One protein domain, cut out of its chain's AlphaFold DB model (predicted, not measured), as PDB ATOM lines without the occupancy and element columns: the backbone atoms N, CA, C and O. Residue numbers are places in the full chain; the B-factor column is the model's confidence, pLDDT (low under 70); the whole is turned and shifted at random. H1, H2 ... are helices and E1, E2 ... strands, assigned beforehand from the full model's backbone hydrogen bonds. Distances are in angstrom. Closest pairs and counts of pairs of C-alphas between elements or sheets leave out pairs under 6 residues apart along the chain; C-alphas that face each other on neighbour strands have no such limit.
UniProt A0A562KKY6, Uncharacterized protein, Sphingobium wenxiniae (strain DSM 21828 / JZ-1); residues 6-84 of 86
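This is residues 6 to 84 of the 86 residues of an uncharacterized protein of Sphingobium wenxiniae (strain DSM 21828 / JZ-1) (UniProt A0A562KKY6). Little regular structure is present: a loop-rich body, with H1 and H2 set apart, a short strand E1 paired to the loop after it, and H3 at the opposite end of the long axis from H2. Residues 10 to 15 stick out. The 79 printed residues hold H1, H2, E1 and H3 in that order, 26 of them in named elements, mostly helix. The whole is compact, radius of gyration of the C-alphas 12.7 A, spanning 37 by 29 by 23 A.

H1, residues 12 to 21, begins at C-alpha 12 (-1.481, -7.759, -2.474) and measures 14.0 A. H2, residues 34 to 41, measures 10.3 A. E1 is residues 53 to 55. H3, residues 78 to 82, ends at C-alpha 82 (-25.675, 0.645, -21.248).

H1, H2 and H3 touch no helix. E1 pairs with no named strand, but its residues 53 to 54 pair antiparallel with residues 62 to 63. H2 and E1 are only just apart, closest 8.1 A. In H1, H2 and H3 every O i to N i+4 pair is within hydrogen-bond range.

The C-alphas of His 41 and Leu 84 are the farthest apart, 37.7 A. The printed part has no cut. The three links are long. Residues 78 to 84 are under 70 in pLDDT.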
ATOM      1  N   ALA A   6     -19.998  -6.154  -0.256       96.88
ATOM      2  CA  ALA A   6     -18.784  -5.514   0.240       96.88
ATOM      3  C   ALA A   6     -17.549  -6.186  -0.383       96.88
ATOM      4  O   ALA A   6     -17.465  -7.413  -0.467       96.88
ATOM      5  N   TYR A   7     -16.607  -5.374  -0.851       97.06
ATOM      6  CA  TYR A   7     -15.442  -5.838  -1.590       97.06
ATOM      7  C   TYR A   7     -14.158  -5.650  -0.784       97.06
ATOM      8  O   TYR A   7     -13.922  -4.599  -0.184       97.06
ATOM      9  N   ARG A   8     -13.304  -6.673  -0.824       97.31
ATOM     10  CA  ARG A   8     -11.940  -6.654  -0.302       97.31
ATOM     11  C   ARG A   8     -11.025  -7.384  -1.290       97.31
ATOM     12  O   ARG A   8     -11.370  -8.506  -1.663       97.31
ATOM     13  N   PRO A   9      -9.872  -6.809  -1.664       97.25
ATOM     14  CA  PRO A   9      -8.876  -7.510  -2.461       97.25
ATOM     15  C   PRO A   9      -8.422  -8.816  -1.798       97.25
ATOM     16  O   PRO A   9      -8.233  -8.894  -0.581       97.25
ATOM     17  N   SER A  10      -8.232  -9.855  -2.603       96.50
ATOM     18  CA  SER A  10      -7.911 -11.206  -2.134       96.50
ATOM     19  C   SER A  10      -6.421 -11.387  -1.836       96.50
ATOM     20  O   SER A  10      -6.032 -12.337  -1.157       96.50
ATOM     21  N   ASN A  11      -5.567 -10.520  -2.386       96.94
ATOM     22  CA  ASN A  11      -4.113 -10.555  -2.246       96.94
ATOM     23  C   ASN A  11      -3.494  -9.177  -2.544       96.94
ATOM     24  O   ASN A  11      -4.180  -8.275  -3.017       96.94
ATOM     25  N   GLY A  12      -2.187  -9.035  -2.305       95.81
ATOM     26  CA  GLY A  12      -1.481  -7.759  -2.474       95.81
ATOM     27  C   GLY A  12      -1.425  -7.235  -3.912       95.81
ATOM     28  O   GLY A  12      -1.387  -6.029  -4.108       95.81
ATOM     29  N   THR A  13      -1.454  -8.105  -4.925       97.62
ATOM     30  CA  THR A  13      -1.493  -7.665  -6.330       97.62
ATOM     31  C   THR A  13      -2.854  -7.084  -6.690       97.62
ATOM     32  O   THR A  13      -2.930  -6.065  -7.366       97.62
ATOM     33  N   GLU A  14      -3.936  -7.723  -6.247       97.50
ATOM     34  CA  GLU A  14      -5.287  -7.191  -6.431       97.50
ATOM     35  C   GLU A  14      -5.477  -5.878  -5.661       97.50
ATOM     36  O   GLU A  14      -6.121  -4.965  -6.171       97.50
ATOM     37  N   ASP A  15      -4.874  -5.772  -4.473       96.62
ATOM     38  CA  ASP A  15      -4.882  -4.557  -3.658       96.62
ATOM     39  C   ASP A  15      -4.213  -3.390  -4.395       96.62
ATOM     40  O   ASP A  15      -4.866  -2.381  -4.646       96.62
ATOM     41  N   ASP A  16      -2.976  -3.571  -4.866       97.56
ATOM     42  CA  ASP A  16      -2.232  -2.572  -5.647       97.56
ATOM     43  C   ASP A  16      -3.013  -2.122  -6.897       97.56
ATOM     44  O   ASP A  16      -3.255  -0.934  -7.114       97.56
ATOM     45  N   LEU A  17      -3.536  -3.077  -7.676       95.94
ATOM     46  CA  LEU A  17      -4.341  -2.763  -8.860       95.94
ATOM     47  C   LEU A  17      -5.609  -1.972  -8.519       95.94
ATOM     48  O   LEU A  17      -5.999  -1.076  -9.275       95.94
ATOM     49  N   PHE A  18      -6.271  -2.299  -7.409       96.12
ATOM     50  CA  PHE A  18      -7.465  -1.591  -6.974       96.12
ATOM     51  C   PHE A  18      -7.127  -0.172  -6.499       96.12
ATOM     52  O   PHE A  18      -7.772   0.785  -6.931       96.12
ATOM     53  N   LEU A  19      -6.099  -0.011  -5.664       95.94
ATOM     54  CA  LEU A  19      -5.661   1.293  -5.164       95.94
ATOM     55  C   LEU A  19      -5.185   2.201  -6.306       95.94
ATOM     56  O   LEU A  19      -5.664   3.329  -6.413       95.94
ATOM     57  N   SER A  20      -4.379   1.680  -7.233       94.94
ATOM     58  CA  SER A  20      -3.918   2.407  -8.424       94.94
ATOM     59  C   SER A  20      -5.059   2.820  -9.359       94.94
ATOM     60  O   SER A  20      -5.021   3.865 -10.024       94.94
ATOM     61  N   ARG A  21      -6.122   2.009  -9.431       94.31
ATOM     62  CA  ARG A  21      -7.315   2.329 -10.225       94.31
ATOM     63  C   ARG A  21      -8.214   3.372  -9.570       94.31
ATOM     64  O   ARG A  21      -8.859   4.120 -10.297       94.31
ATOM     65  N   TRP A  22      -8.271   3.402  -8.242       95.50
ATOM     66  CA  TRP A  22      -9.244   4.197  -7.496       95.50
ATOM     67  C   TRP A  22      -8.579   5.198  -6.550       95.50
ATOM     68  O   TRP A  22      -8.663   6.401  -6.766       95.50
ATOM     69  N   CYS A  23      -7.945   4.729  -5.479       95.50
ATOM     70  CA  CYS A  23      -7.455   5.584  -4.398       95.50
ATOM     71  C   CYS A  23      -6.374   6.574  -4.847       95.50
ATOM     72  O   CYS A  23      -6.483   7.752  -4.518       95.50
ATOM     73  N   ASP A  24      -5.404   6.141  -5.652       94.44
ATOM     74  CA  ASP A  24      -4.256   6.969  -6.056       94.44
ATOM     75  C   ASP A  24      -4.651   8.172  -6.920       94.44
ATOM     76  O   ASP A  24      -3.928   9.164  -6.992       94.44
ATOM     77  N   ARG A  25      -5.821   8.092  -7.560       94.19
ATOM     78  CA  ARG A  25      -6.366   9.110  -8.466       94.19
ATOM     79  C   ARG A  25      -7.584   9.832  -7.897       94.19
ATOM     80  O   ARG A  25      -8.268  10.565  -8.607       94.19
ATOM     81  N   CYS A  26      -7.876   9.603  -6.620       95.50
ATOM     82  CA  CYS A  26      -9.018  10.183  -5.936       95.50
ATOM     83  C   CYS A  26      -8.627  11.485  -5.231       95.50
ATOM     84  O   CYS A  26      -7.634  11.528  -4.504       95.50
ATOM     85  N   ALA A  27      -9.456  12.523  -5.341       93.88
ATOM     86  CA  ALA A  27      -9.261  13.810  -4.672       93.88
ATOM     87  C   ALA A  27      -9.191  13.692  -3.141       93.88
ATOM     88  O   ALA A  27      -8.601  14.529  -2.463       93.88
ATOM     89  N   ARG A  28      -9.745  12.609  -2.588       92.62
ATOM     90  CA  ARG A  28      -9.731  12.308  -1.150       92.62
ATOM     91  C   ARG A  28      -8.394  11.756  -0.649       92.62
ATOM     92  O   ARG A  28      -8.228  11.634   0.561       92.62
ATOM     93  N   ASN A  29      -7.468  11.385  -1.535       90.25
ATOM     94  CA  ASN A  29      -6.209  10.755  -1.135       90.25
ATOM     95  C   ASN A  29      -5.300  11.718  -0.348       90.25
ATOM     96  O   ASN A  29      -4.759  11.341   0.687       90.25
ATOM     97  N   ASP A  30      -5.217  12.982  -0.780       81.19
ATOM     98  CA  ASP A  30      -4.334  14.009  -0.194       81.19
ATOM     99  C   ASP A  30      -4.746  14.425   1.238       81.19
ATOM    100  O   ASP A  30      -3.941  14.929   2.017       81.19
ATOM    101  N   GLY A  31      -6.002  14.165   1.624       79.25
ATOM    102  CA  GLY A  31      -6.555  14.500   2.944       79.25
ATOM    103  C   GLY A  31      -6.638  13.337   3.937       79.25
ATOM    104  O   GLY A  31      -7.106  13.539   5.055       79.25
ATOM    105  N   GLY A  32      -6.218  12.131   3.543       87.00
ATOM    106  CA  GLY A  32      -6.464  10.910   4.310       87.00
ATOM    107  C   GLY A  32      -7.883  10.386   4.082       87.00
ATOM    108  O   GLY A  32      -8.841  10.785   4.739       87.00
ATOM    109  N   CYS A  33      -8.025   9.457   3.138       96.19
ATOM    110  CA  CYS A  33      -9.313   8.848   2.829       96.19
ATOM    111  C   CYS A  33      -9.760   7.908   3.966       96.19
ATOM    112  O   CYS A  33      -9.200   6.822   4.152       96.19
ATOM    113  N   GLU A  34     -10.796   8.304   4.709       96.62
ATOM    114  CA  GLU A  34     -11.349   7.511   5.820       96.62
ATOM    115  C   GLU A  34     -11.873   6.144   5.363       96.62
ATOM    116  O   GLU A  34     -11.725   5.163   6.082       96.62
ATOM    117  N   ILE A  35     -12.402   6.052   4.138       97.69
ATOM    118  CA  ILE A  35     -12.856   4.786   3.544       97.69
ATOM    119  C   ILE A  35     -11.682   3.813   3.413       97.69
ATOM    120  O   ILE A  35     -11.777   2.681   3.872       97.69
ATOM    121  N   LEU A  36     -10.561   4.256   2.833       96.94
ATOM    122  CA  LEU A  36      -9.359   3.426   2.702       96.94
ATOM    123  C   LEU A  36      -8.819   3.019   4.079       96.94
ATOM    124  O   LEU A  36      -8.433   1.876   4.297       96.94
ATOM    125  N   SER A  37      -8.830   3.945   5.037       96.19
ATOM    126  CA  SER A  37      -8.395   3.644   6.404       96.19
ATOM    127  C   SER A  37      -9.303   2.601   7.073       96.19
ATOM    128  O   SER A  37      -8.820   1.697   7.755       96.19
ATOM    129  N   ALA A  38     -10.616   2.676   6.839       97.69
ATOM    130  CA  ALA A  38     -11.596   1.737   7.373       97.69
ATOM    131  C   ALA A  38     -11.435   0.322   6.791       97.69
ATOM    132  O   ALA A  38     -11.563  -0.646   7.539       97.69
ATOM    133  N   THR A  39     -11.086   0.166   5.507       96.75
ATOM    134  CA  THR A  39     -10.870  -1.168   4.900       96.75
ATOM    135  C   THR A  39      -9.617  -1.869   5.422       96.75
ATOM    136  O   THR A  39      -9.555  -3.103   5.440       96.75
ATOM    137  N   MET A  40      -8.635  -1.098   5.898       94.25
ATOM    138  CA  MET A  40      -7.453  -1.616   6.589       94.25
ATOM    139  C   MET A  40      -7.745  -2.006   8.045       94.25
ATOM    140  O   MET A  40      -7.063  -2.874   8.592       94.25
ATOM    141  N   HIS A  41      -8.741  -1.376   8.675       97.50
ATOM    142  CA  HIS A  41      -9.070  -1.574  10.086       97.50
ATOM    143  C   HIS A  41     -10.115  -2.676  10.318       97.50
ATOM    144  O   HIS A  41      -9.915  -3.549  11.163       97.50
ATOM    145  N   PHE A  42     -11.215  -2.649   9.565       98.06
ATOM    146  CA  PHE A  42     -12.354  -3.547   9.736       98.06
ATOM    147  C   PHE A  42     -12.267  -4.782   8.828       98.06
ATOM    148  O   PHE A  42     -11.608  -4.803   7.782       98.06
ATOM    149  N   ARG A  43     -12.957  -5.854   9.215       96.94
ATOM    150  CA  ARG A  43     -13.188  -7.028   8.364       96.94
ATOM    151  C   ARG A  43     -14.380  -6.769   7.460       96.94
ATOM    152  O   ARG A  43     -15.308  -6.082   7.847       96.94
ATOM    153  N   VAL A  44     -14.411  -7.416   6.296       96.56
ATOM    154  CA  VAL A  44     -15.522  -7.287   5.329       96.56
ATOM    155  C   VAL A  44     -16.892  -7.693   5.901       96.56
ATOM    156  O   VAL A  44     -17.926  -7.324   5.360       96.56
ATOM    157  N   THR A  45     -16.907  -8.467   6.989       95.94
ATOM    158  CA  THR A  45     -18.119  -8.894   7.704       95.94
ATOM    159  C   THR A  45     -18.559  -7.933   8.804       95.94
ATOM    160  O   THR A  45     -19.625  -8.138   9.381       95.94
ATOM    161  N   ASP A  46     -17.729  -6.951   9.149       97.88
ATOM    162  CA  ASP A  46     -18.030  -6.000  10.213       97.88
ATOM    163  C   ASP A  46     -19.006  -4.940   9.673       97.88
ATOM    164  O   ASP A  46     -18.848  -4.493   8.533       97.88
ATOM    165  N   PRO A  47     -20.021  -4.527  10.452       96.19
ATOM    166  CA  PRO A  47     -20.998  -3.537  10.000       96.19
ATOM    167  C   PRO A  47     -20.379  -2.159   9.714       96.19
ATOM    168  O   PRO A  47     -20.972  -1.365   8.989       96.19
ATOM    169  N   GLU A  48     -19.198  -1.876  10.264       97.62
ATOM    170  CA  GLU A  48     -18.419  -0.664  10.019       97.62
ATOM    171  C   GLU A  48     -17.567  -0.723   8.741       97.62
ATOM    172  O   GLU A  48     -16.985   0.291   8.350       97.62
ATOM    173  N   TYR A  49     -17.471  -1.882   8.075       97.69
ATOM    174  CA  TYR A  49     -16.755  -1.971   6.805       97.69
ATOM    175  C   TYR A  49     -17.453  -1.098   5.755       97.69
ATOM    176  O   TYR A  49     -18.672  -1.200   5.577       97.69
ATOM    177  N   PRO A  50     -16.716  -0.236   5.036       97.50
ATOM    178  CA  PRO A  50     -17.344   0.764   4.190       97.50
ATOM    179  C   PRO A  50     -18.082   0.117   3.018       97.50
ATOM    180  O   PRO A  50     -17.515  -0.651   2.239       97.50
ATOM    181  N   SER A  51     -19.354   0.485   2.863       96.69
ATOM    182  CA  SER A  51     -20.212   0.038   1.758       96.69
ATOM    183  C   SER A  51     -19.755   0.560   0.387       96.69
ATOM    184  O   SER A  51     -20.199   0.095  -0.665       96.69
ATOM    185  N   GLU A  52     -18.874   1.559   0.385       97.06
ATOM    186  CA  GLU A  52     -18.375   2.224  -0.801       97.06
ATOM    187  C   GLU A  52     -17.498   1.304  -1.637       97.06
ATOM    188  O   GLU A  52     -17.597   1.357  -2.867       97.06
ATOM    189  N   TRP A  53     -16.680   0.478  -0.977       96.94
ATOM    190  CA  TRP A  53     -15.923  -0.602  -1.598       96.94
ATOM    191  C   TRP A  53     -16.846  -1.792  -1.787       96.94
ATOM    192  O   TRP A  53     -17.104  -2.565  -0.865       96.94
ATOM    193  N   ARG A  54     -17.354  -1.934  -3.008       95.94
ATOM    194  CA  ARG A  54     -18.328  -2.965  -3.346       95.94
ATOM    195  C   ARG A  54     -18.067  -3.572  -4.709       95.94
ATOM    196  O   ARG A  54     -17.392  -2.977  -5.547       95.94
ATOM    197  N   THR A  55     -18.633  -4.746  -4.932       94.62
ATOM    198  CA  THR A  55     -18.590  -5.462  -6.203       94.62
ATOM    199  C   THR A  55     -19.972  -5.995  -6.559       94.62
ATOM    200  O   THR A  55     -20.756  -6.343  -5.676       94.62
ATOM    201  N   ASP A  56     -20.273  -6.048  -7.850       92.25
ATOM    202  CA  ASP A  56     -21.447  -6.716  -8.412       92.25
ATOM    203  C   ASP A  56     -21.124  -7.224  -9.824       92.25
ATOM    204  O   ASP A  56     -20.068  -6.914 -10.381       92.25
ATOM    205  N   GLU A  57     -22.028  -8.014 -10.402       89.31
ATOM    206  CA  GLU A  57     -21.833  -8.615 -11.727       89.31
ATOM    207  C   GLU A  57     -21.716  -7.589 -12.863       89.31
ATOM    208  O   GLU A  57     -21.090  -7.883 -13.878       89.31
ATOM    209  N   ALA A  58     -22.327  -6.410 -12.728       87.50
ATOM    210  CA  ALA A  58     -22.437  -5.453 -13.824       87.50
ATOM    211  C   ALA A  58     -21.205  -4.547 -13.919       87.50
ATOM    212  O   ALA A  58     -20.687  -4.331 -15.012       87.50
ATOM    213  N   SER A  59     -20.727  -4.038 -12.783       88.50
ATOM    214  CA  SER A  59     -19.647  -3.043 -12.731       88.50
ATOM    215  C   SER A  59     -18.351  -3.579 -12.120       88.50
ATOM    216  O   SER A  59     -17.314  -2.921 -12.211       88.50
ATOM    217  N   GLY A  60     -18.382  -4.762 -11.497       92.12
ATOM    218  CA  GLY A  60     -17.230  -5.326 -10.799       92.12
ATOM    219  C   GLY A  60     -16.804  -4.515  -9.562       92.12
ATOM    220  O   GLY A  60     -17.573  -3.681  -9.057       92.12
ATOM    221  N   PRO A  61     -15.586  -4.769  -9.044       95.06
ATOM    222  CA  PRO A  61     -15.089  -4.135  -7.831       95.06
ATOM    223  C   PRO A  61     -14.783  -2.654  -8.050       95.06
ATOM    224  O   PRO A  61     -14.038  -2.274  -8.959       95.06
ATOM    225  N   ARG A  62     -15.329  -1.803  -7.178       95.25
ATOM    226  CA  ARG A  62     -15.166  -0.350  -7.258       95.25
ATOM    227  C   ARG A  62     -15.293   0.352  -5.917       95.25
ATOM    228  O   ARG A  62     -15.909  -0.167  -4.990       95.25
ATOM    229  N   CYS A  63     -14.770   1.575  -5.867       95.75
ATOM    230  CA  CYS A  63     -15.102   2.546  -4.833       95.75
ATOM    231  C   CYS A  63     -16.171   3.506  -5.370       95.75
ATOM    232  O   CYS A  63     -15.918   4.310  -6.259       95.75
ATOM    233  N   THR A  64     -17.380   3.441  -4.823       94.50
ATOM    234  CA  THR A  64     -18.510   4.296  -5.254       94.50
ATOM    235  C   THR A  64     -18.468   5.729  -4.725       94.50
ATOM    236  O   THR A  64     -19.258   6.555  -5.169       94.50
ATOM    237  N   ALA A  65     -17.541   6.038  -3.817       95.38
ATOM    238  CA  ALA A  65     -17.234   7.403  -3.386       95.38
ATOM    239  C   ALA A  65     -15.978   7.972  -4.067       95.38
ATOM    240  O   ALA A  65     -15.431   8.978  -3.609       95.38
ATOM    241  N   PHE A  66     -15.498   7.308  -5.123       95.31
ATOM    242  CA  PHE A  66     -14.412   7.820  -5.943       95.31
ATOM    243  C   PHE A  66     -14.778   9.185  -6.521       95.31
ATOM    244  O   PHE A  66     -15.853   9.364  -7.091       95.31
ATOM    245  N   ASP A  67     -13.855  10.122  -6.356       93.06
ATOM    246  CA  ASP A  67     -13.954  11.493  -6.826       93.06
ATOM    247  C   ASP A  67     -12.662  11.796  -7.578       93.06
ATOM    248  O   ASP A  67     -11.597  11.849  -6.962       93.06
ATOM    249  N   ALA A  68     -12.725  11.855  -8.906       93.69
ATOM    250  CA  ALA A  68     -11.534  11.882  -9.746       93.69
ATOM    251  C   ALA A  68     -10.759  13.199  -9.585       93.69
ATOM    252  O   ALA A  68     -11.347  14.278  -9.640       93.69
ATOM    253  N   LEU A  69      -9.432  13.116  -9.438       91.88
ATOM    254  CA  LEU A  69      -8.551  14.291  -9.487       91.88
ATOM    255  C   LEU A  69      -8.561  14.947 -10.873       91.88
ATOM    256  O   LEU A  69      -8.631  16.171 -10.982       91.88
ATOM    257  N   ASP A  70      -8.500  14.126 -11.921       92.00
ATOM    258  CA  ASP A  70      -8.634  14.530 -13.317       92.00
ATOM    259  C   ASP A  70      -9.915  13.900 -13.897       92.00
ATOM    260  O   ASP A  70     -10.132  12.699 -13.719       92.00
ATOM    261  N   PRO A  71     -10.776  14.642 -14.617       86.94
ATOM    262  CA  PRO A  71     -11.944  14.065 -15.290       86.94
ATOM    263  C   PRO A  71     -11.632  12.873 -16.214       86.94
ATOM    264  O   PRO A  71     -12.506  12.041 -16.458       86.94
ATOM    265  N   LEU A  72     -10.404  12.775 -16.733       87.44
ATOM    266  CA  LEU A  72      -9.941  11.657 -17.559       87.44
ATOM    267  C   LEU A  72      -9.626  10.389 -16.754       87.44
ATOM    268  O   LEU A  72      -9.509   9.316 -17.345       87.44
ATOM    269  N   ASP A  73      -9.527  10.480 -15.427       88.19
ATOM    270  CA  ASP A  73      -9.291   9.335 -14.546       88.19
ATOM    271  C   ASP A  73     -10.562   8.556 -14.196       88.19
ATOM    272  O   ASP A  73     -10.474   7.523 -13.531       88.19
ATOM    273  N   GLN A  74     -11.737   8.999 -14.660       83.31
ATOM    274  CA  GLN A  74     -12.997   8.298 -14.426       83.31
ATOM    275  C   GLN A  74     -12.923   6.853 -14.958       83.31
ATOM    276  O   GLN A  74     -12.808   6.641 -16.171       83.31
ATOM    277  N   PRO A  75     -13.037   5.829 -14.092       80.69
ATOM    278  CA  PRO A  75     -12.998   4.452 -14.549       80.69
ATOM    279  C   PRO A  75     -14.212   4.152 -15.420       80.69
ATOM    280  O   PRO A  75     -15.338   4.514 -15.083       80.69
ATOM    281  N   PHE A  76     -13.987   3.442 -16.525       77.06
ATOM    282  CA  PHE A  76     -15.078   2.954 -17.358       77.06
ATOM    283  C   PHE A  76     -15.974   2.006 -16.550       77.06
ATOM    284  O   PHE A  76     -15.496   0.980 -16.052       77.06
ATOM    285  N   ASP A  77     -17.255   2.359 -16.447       75.44
ATOM    286  CA  ASP A  77     -18.313   1.526 -15.880       75.44
ATOM    287  C   ASP A  77     -19.219   1.026 -17.022       75.44
ATOM    288  O   ASP A  77     -20.015   1.801 -17.567       75.44
ATOM    289  N   PRO A  78     -19.110  -0.255 -17.421       69.69
ATOM    290  CA  PRO A  78     -19.920  -0.803 -18.504       69.69
ATOM    291  C   PRO A  78     -21.424  -0.745 -18.208       69.69
ATOM    292  O   PRO A  78     -22.215  -0.603 -19.141       69.69
ATOM    293  N   ALA A  79     -21.839  -0.798 -16.938       67.44
ATOM    294  CA  ALA A  79     -23.247  -0.705 -16.567       67.44
ATOM    295  C   ALA A  79     -23.802   0.711 -16.788       67.44
ATOM    296  O   ALA A  79     -24.923   0.871 -17.275       67.44
ATOM    297  N   ALA A  80     -22.998   1.742 -16.507       65.69
ATOM    298  CA  ALA A  80     -23.365   3.132 -16.771       65.69
ATOM    299  C   ALA A  80     -23.463   3.430 -18.280       65.69
ATOM    300  O   ALA A  80     -24.320   4.204 -18.704       65.69
ATOM    301  N   ALA A  81     -22.633   2.780 -19.102       60.94
ATOM    302  CA  ALA A  81     -22.639   2.953 -20.556       60.94
ATOM    303  C   ALA A  81     -23.888   2.360 -21.239       60.94
ATOM    304  O   ALA A  81     -24.349   2.896 -22.246       60.94
ATOM    305  N   ILE A  82     -24.467   1.283 -20.693       59.66
ATOM    306  CA  ILE A  82     -25.675   0.645 -21.248       59.66
ATOM    307  C   ILE A  82     -26.932   1.493 -20.976       59.66
ATOM    308  O   ILE A  82     -27.830   1.539 -21.813       59.66
ATOM    309  N   GLY A  83     -26.979   2.225 -19.856       55.16
ATOM    310  CA  GLY A  83     -28.092   3.126 -19.518       55.16
ATOM    311  C   GLY A  83     -28.208   4.381 -20.396       55.16
ATOM    312  O   GLY A  83     -29.231   5.051 -20.349       55.16
ATOM    313  N   LEU A  84     -27.189   4.693 -21.204       53.56
ATOM    314  CA  LEU A  84     -27.179   5.811 -22.162       53.56
ATOM    315  C   LEU A  84     -27.703   5.426 -23.561       53.56
ATOM    316  O   LEU A  84     -27.788   6.285 -24.437       53.56
TER     317      LEU A  84